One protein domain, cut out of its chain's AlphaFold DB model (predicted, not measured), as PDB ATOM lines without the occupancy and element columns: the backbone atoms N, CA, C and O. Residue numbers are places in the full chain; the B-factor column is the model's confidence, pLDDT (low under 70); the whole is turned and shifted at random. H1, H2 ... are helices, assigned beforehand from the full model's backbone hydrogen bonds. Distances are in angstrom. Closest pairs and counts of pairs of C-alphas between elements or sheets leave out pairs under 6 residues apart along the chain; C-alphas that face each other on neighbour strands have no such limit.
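This is residues 54 to 60 and 70 to 107 of the 143 residues of an uncharacterized protein of Ochrobactrum sp. RH2CCR150 (UniProt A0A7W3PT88). Little regular structure is present: a wandering chain in which the unnamed stretch 70 to 89 loops at one end of the longest axis, the end where short H1 also lies, and leads through H2 to H3 at the other end. The printed part has 45 residues with three named helices, H1, H2 and H3 in that order, and no named strand; the class is all helix, though under half of the residues are in named elements. It is loose, with a radius of gyration of the C-alphas of 12.8 A, and flat, spanning 35 by 27 by 13 A.

H1, residues 55 to 58, begins at C-alpha 55 (39.817, -50.319, -12.334). H2, residues 90 to 96, measures 10.0 A. H3, residues 100 to 103, ends at C-alpha 103 (25.018, -40.692, 6.985).

H1 is apart from H2 and H3. H2 and H3 are close but not clearly touching; their closest C-alphas, of Gln 94 and Glu 100, are 6.7 A apart. In H2 every O i to N i+4 pair is within hydrogen-bond range; H1 and H3 are too short for such a pair.

The C-alphas farthest apart, of Gly 70 and Glu 105, are 36.2 A apart. Residues 61 to 69, in the link from H1 to H2, are not printed; C-alphas 60 and 70 are 14.6 A apart across this cut. The link from H2 to H3 is tight. The pLDDT is under 70 at residues 70 to 82, 85, 90 and 92.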
ATOM      1  N   PRO A  54      37.114 -50.687  -8.306       85.00
ATOM      2  CA  PRO A  54      37.138 -51.137  -9.694       85.00
ATOM      3  C   PRO A  54      38.114 -50.312 -10.540       85.00
ATOM      4  O   PRO A  54      38.120 -49.082 -10.466       85.00
ATOM      5  N   ASN A  55      38.882 -50.965 -11.409       85.62
ATOM      6  CA  ASN A  55      39.817 -50.319 -12.334       85.62
ATOM      7  C   ASN A  55      39.109 -49.315 -13.262       85.62
ATOM      8  O   ASN A  55      39.697 -48.309 -13.659       85.62
ATOM      9  N   ASP A  56      37.818 -49.525 -13.541       82.06
ATOM     10  CA  ASP A  56      36.967 -48.575 -14.262       82.06
ATOM     11  C   ASP A  56      36.887 -47.201 -13.587       82.06
ATOM     12  O   ASP A  56      36.834 -46.184 -14.278       82.06
ATOM     13  N   CYS A  57      36.956 -47.151 -12.257       80.94
ATOM     14  CA  CYS A  57      36.912 -45.912 -11.484       80.94
ATOM     15  C   CYS A  57      38.253 -45.184 -11.404       80.94
ATOM     16  O   CYS A  57      38.307 -44.067 -10.890       80.94
ATOM     17  N   LEU A  58      39.318 -45.792 -11.930       82.88
ATOM     18  CA  LEU A  58      40.654 -45.201 -12.033       82.88
ATOM     19  C   LEU A  58      40.917 -44.598 -13.424       82.88
ATOM     20  O   LEU A  58      41.990 -44.046 -13.666       82.88
ATOM     21  N   LYS A  59      39.951 -44.705 -14.347       81.44
ATOM     22  CA  LYS A  59      40.025 -44.127 -15.696       81.44
ATOM     23  C   LYS A  59      39.939 -42.599 -15.657       81.44
ATOM     24  O   LYS A  59      39.545 -41.998 -14.657       81.44
ATOM     25  N   ALA A  60      40.313 -41.969 -16.771       73.81
ATOM     26  CA  ALA A  60      40.281 -40.519 -16.906       73.81
ATOM     27  C   ALA A  60      38.877 -39.949 -16.590       73.81
ATOM     28  O   ALA A  60      37.874 -40.585 -16.928       73.81
ATOM     29  N   GLY A  70      28.040 -34.463 -23.187       52.25
ATOM     30  CA  GLY A  70      28.637 -33.564 -22.204       52.25
ATOM     31  C   GLY A  70      27.991 -32.184 -22.252       52.25
ATOM     32  O   GLY A  70      28.332 -31.341 -23.080       52.25
ATOM     33  N   THR A  71      27.047 -31.926 -21.349       53.72
ATOM     34  CA  THR A  71      26.466 -30.589 -21.191       53.72
ATOM     35  C   THR A  71      27.201 -29.813 -20.101       53.72
ATOM     36  O   THR A  71      27.656 -30.372 -19.108       53.72
ATOM     37  N   ARG A  72      27.251 -28.483 -20.224       54.12
ATOM     38  CA  ARG A  72      27.754 -27.554 -19.185       54.12
ATOM     39  C   ARG A  72      27.115 -27.729 -17.796       54.12
ATOM     40  O   ARG A  72      27.630 -27.179 -16.831       54.12
ATOM     41  N   PHE A  73      25.991 -28.442 -17.711       53.88
ATOM     42  CA  PHE A  73      25.285 -28.763 -16.472       53.88
ATOM     43  C   PHE A  73      25.797 -30.038 -15.802       53.88
ATOM     44  O   PHE A  73      25.537 -30.233 -14.620       53.88
ATOM     45  N   MET A  74      26.538 -30.884 -16.525       50.97
ATOM     46  CA  MET A  74      27.205 -32.037 -15.927       50.97
ATOM     47  C   MET A  74      28.404 -31.616 -15.091       50.97
ATOM     48  O   MET A  74      28.694 -32.315 -14.148       50.97
ATOM     49  N   LYS A  75      29.038 -30.458 -15.325       54.69
ATOM     50  CA  LYS A  75      30.171 -29.991 -14.513       54.69
ATOM     51  C   LYS A  75      29.703 -29.178 -13.301       54.69
ATOM     52  O   LYS A  75      29.484 -27.974 -13.415       54.69
ATOM     53  N   VAL A  76      29.590 -29.808 -12.132       58.12
ATOM     54  CA  VAL A  76      29.336 -29.112 -10.860       58.12
ATOM     55  C   VAL A  76      30.662 -28.529 -10.327       58.12
ATOM     56  O   VAL A  76      31.538 -29.283  -9.909       58.12
ATOM     57  N   PRO A  77      30.864 -27.196 -10.315       58.22
ATOM     58  CA  PRO A  77      32.171 -26.600 -10.010       58.22
ATOM     59  C   PRO A  77      32.692 -26.922  -8.606       58.22
ATOM     60  O   PRO A  77      33.897 -26.901  -8.379       58.22
ATOM     61  N   GLN A  78      31.789 -27.203  -7.662       59.44
ATOM     62  CA  GLN A  78      32.136 -27.448  -6.263       59.44
ATOM     63  C   GLN A  78      32.603 -28.886  -5.983       59.44
ATOM     64  O   GLN A  78      33.159 -29.115  -4.916       59.44
ATOM     65  N   VAL A  79      32.373 -29.845  -6.892       57.41
ATOM     66  CA  VAL A  79      32.660 -31.280  -6.661       57.41
ATOM     67  C   VAL A  79      33.880 -31.809  -7.417       57.41
ATOM     68  O   VAL A  79      34.204 -32.991  -7.330       57.41
ATOM     69  N   GLY A  80      34.599 -30.925  -8.115       63.16
ATOM     70  CA  GLY A  80      35.749 -31.303  -8.933       63.16
ATOM     71  C   GLY A  80      35.341 -32.004 -10.238       63.16
ATOM     72  O   GLY A  80      34.184 -31.921 -10.649       63.16
ATOM     73  N   PRO A  81      36.295 -32.630 -10.948       65.25
ATOM     74  CA  PRO A  81      36.001 -33.357 -12.179       65.25
ATOM     75  C   PRO A  81      35.179 -34.626 -11.896       65.25
ATOM     76  O   PRO A  81      35.420 -35.321 -10.907       65.25
ATOM     77  N   HIS A  82      34.231 -34.950 -12.776       66.56
ATOM     78  CA  HIS A  82      33.400 -36.148 -12.653       66.56
ATOM     79  C   HIS A  82      34.251 -37.399 -12.786       66.56
ATOM     80  O   HIS A  82      35.012 -37.559 -13.743       66.56
ATOM     81  N   LEU A  83      34.074 -38.313 -11.836       72.31
ATOM     82  CA  LEU A  83      34.578 -39.668 -11.982       72.31
ATOM     83  C   LEU A  83      33.933 -40.347 -13.205       72.31
ATOM     84  O   LEU A  83      32.871 -39.907 -13.665       72.31
ATOM     85  N   PRO A  84      34.552 -41.417 -13.735       71.81
ATOM     86  CA  PRO A  84      33.935 -42.261 -14.752       71.81
ATOM     87  C   PRO A  84      32.493 -42.670 -14.379       71.81
ATOM     88  O   PRO A  84      32.166 -42.779 -13.193       71.81
ATOM     89  N   PRO A  85      31.602 -42.900 -15.363       66.06
ATOM     90  CA  PRO A  85      30.219 -43.281 -15.090       66.06
ATOM     91  C   PRO A  85      30.151 -44.558 -14.241       66.06
ATOM     92  O   PRO A  85      30.878 -45.515 -14.488       66.06
ATOM     93  N   GLY A  86      29.267 -44.567 -13.239       71.75
ATOM     94  CA  GLY A  86      29.157 -45.662 -12.266       71.75
ATOM     95  C   GLY A  86      30.108 -45.549 -11.069       71.75
ATOM     96  O   GLY A  86      29.972 -46.318 -10.121       71.75
ATOM     97  N   CYS A  87      31.014 -44.570 -11.063       78.69
ATOM     98  CA  CYS A  87      31.962 -44.342  -9.978       78.69
ATOM     99  C   CYS A  87      31.610 -43.077  -9.188       78.69
ATOM    100  O   CYS A  87      31.283 -42.035  -9.756       78.69
ATOM    101  N   ALA A  88      31.699 -43.152  -7.859       76.38
ATOM    102  CA  ALA A  88      31.420 -42.036  -6.961       76.38
ATOM    103  C   ALA A  88      32.475 -41.960  -5.852       76.38
ATOM    104  O   ALA A  88      32.901 -42.985  -5.324       76.38
ATOM    105  N   ASN A  89      32.888 -40.745  -5.482       73.00
ATOM    106  CA  ASN A  89      33.698 -40.522  -4.285       73.00
ATOM    107  C   ASN A  89      32.784 -40.188  -3.092       73.00
ATOM    108  O   ASN A  89      31.625 -39.801  -3.265       73.00
ATOM    109  N   ALA A  90      33.316 -40.314  -1.874       68.81
ATOM    110  CA  ALA A  90      32.563 -40.045  -0.647       68.81
ATOM    111  C   ALA A  90      31.982 -38.619  -0.597       68.81
ATOM    112  O   ALA A  90      30.878 -38.430  -0.099       68.81
ATOM    113  N   PHE A  91      32.682 -37.632  -1.160       72.00
ATOM    114  CA  PHE A  91      32.226 -36.242  -1.206       72.00
ATOM    115  C   PHE A  91      30.977 -36.058  -2.088       72.00
ATOM    116  O   PHE A  91      30.006 -35.416  -1.694       72.00
ATOM    117  N   ASN A  92      30.960 -36.682  -3.264       69.44
ATOM    118  CA  ASN A  92      29.829 -36.661  -4.186       69.44
ATOM    119  C   ASN A  92      28.641 -37.408  -3.579       69.44
ATOM    120  O   ASN A  92      27.517 -36.920  -3.648       69.44
ATOM    121  N   LEU A  93      28.891 -38.555  -2.936       74.19
ATOM    122  CA  LEU A  93      27.858 -39.316  -2.228       74.19
ATOM    123  C   LEU A  93      27.220 -38.490  -1.102       74.19
ATOM    124  O   LEU A  93      25.998 -38.456  -0.997       74.19
ATOM    125  N   GLN A  94      28.020 -37.756  -0.321       77.62
ATOM    126  CA  GLN A  94      27.530 -36.854   0.729       77.62
ATOM    127  C   GLN A  94      26.633 -35.733   0.195       77.62
ATOM    128  O   GLN A  94      25.718 -35.293   0.878       77.62
ATOM    129  N   ARG A  95      26.854 -35.275  -1.037       74.94
ATOM    130  CA  ARG A  95      26.040 -34.219  -1.660       74.94
ATOM    131  C   ARG A  95      24.765 -34.740  -2.323       74.94
ATOM    132  O   ARG A  95      23.909 -33.935  -2.679       74.94
ATOM    133  N   MET A  96      24.654 -36.053  -2.516       74.00
ATOM    134  CA  MET A  96      23.478 -36.699  -3.107       74.00
ATOM    135  C   MET A  96      22.471 -37.188  -2.063       74.00
ATOM    136  O   MET A  96      21.371 -37.591  -2.441       74.00
ATOM    137  N   VAL A  97      22.814 -37.174  -0.771       81.44
ATOM    138  CA  VAL A  97      21.850 -37.541   0.270       81.44
ATOM    139  C   VAL A  97      20.848 -36.417   0.517       81.44
ATOM    140  O   VAL A  97      21.191 -35.240   0.504       81.44
ATOM    141  N   GLU A  98      19.595 -36.798   0.766       85.00
ATOM    142  CA  GLU A  98      18.512 -35.866   1.097       85.00
ATOM    143  C   GLU A  98      18.774 -35.140   2.429       85.00
ATOM    144  O   GLU A  98      18.488 -33.951   2.560       85.00
ATOM    145  N   ASN A  99      19.355 -35.847   3.407       85.31
ATOM    146  CA  ASN A  99      19.717 -35.319   4.717       85.31
ATOM    147  C   ASN A  99      21.085 -35.864   5.157       85.31
ATOM    148  O   ASN A  99      21.254 -37.066   5.344       85.31
ATOM    149  N   GLU A 100      22.057 -34.977   5.371       84.50
ATOM    150  CA  GLU A 100      23.427 -35.339   5.764       84.50
ATOM    151  C   GLU A 100      23.495 -36.086   7.105       84.50
ATOM    152  O   GLU A 100      24.375 -36.924   7.304       84.50
ATOM    153  N   ARG A 101      22.543 -35.838   8.017       84.75
ATOM    154  CA  ARG A 101      22.478 -36.539   9.311       84.75
ATOM    155  C   ARG A 101      22.258 -38.043   9.150       84.75
ATOM    156  O   ARG A 101      22.727 -38.819   9.986       84.75
ATOM    157  N   ASP A 102      21.615 -38.453   8.059       84.81
ATOM    158  CA  ASP A 102      21.317 -39.858   7.780       84.81
ATOM    159  C   ASP A 102      22.594 -40.675   7.511       84.81
ATOM    160  O   ASP A 102      22.580 -41.892   7.683       84.81
ATOM    161  N   LEU A 103      23.718 -40.031   7.165       81.75
ATOM    162  CA  LEU A 103      25.018 -40.692   6.985       81.75
ATOM    163  C   LEU A 103      25.655 -41.158   8.301       81.75
ATOM    164  O   LEU A 103      26.542 -42.011   8.278       81.75
ATOM    165  N   ILE A 104      25.248 -40.570   9.429       86.12
ATOM    166  CA  ILE A 104      25.818 -40.850  10.754       86.12
ATOM    167  C   ILE A 104      24.824 -41.638  11.603       86.12
ATOM    168  O   ILE A 104      25.187 -42.646  12.204       86.12
ATOM    169  N   GLU A 105      23.582 -41.162  11.674       87.75
ATOM    170  CA  GLU A 105      22.576 -41.696  12.596       87.75
ATOM    171  C   GLU A 105      21.687 -42.749  11.920       87.75
ATOM    172  O   GLU A 105      21.155 -43.634  12.593       87.75
ATOM    173  N   GLY A 106      21.553 -42.690  10.589       82.88
ATOM    174  CA  GLY A 106      20.540 -43.439   9.855       82.88
ATOM    175  C   GLY A 106      19.120 -43.029  10.264       82.88
ATOM    176  O   GLY A 106      18.874 -42.418  11.303       82.88
ATOM    177  N   ARG A 107      18.133 -43.373   9.438       85.56
ATOM    178  CA  ARG A 107      16.725 -43.187   9.803       85.56
ATOM    179  C   ARG A 107      16.147 -44.473  10.375       85.56
ATOM    180  O   ARG A 107      16.450 -45.549   9.851       85.56
TER     181      ARG A 107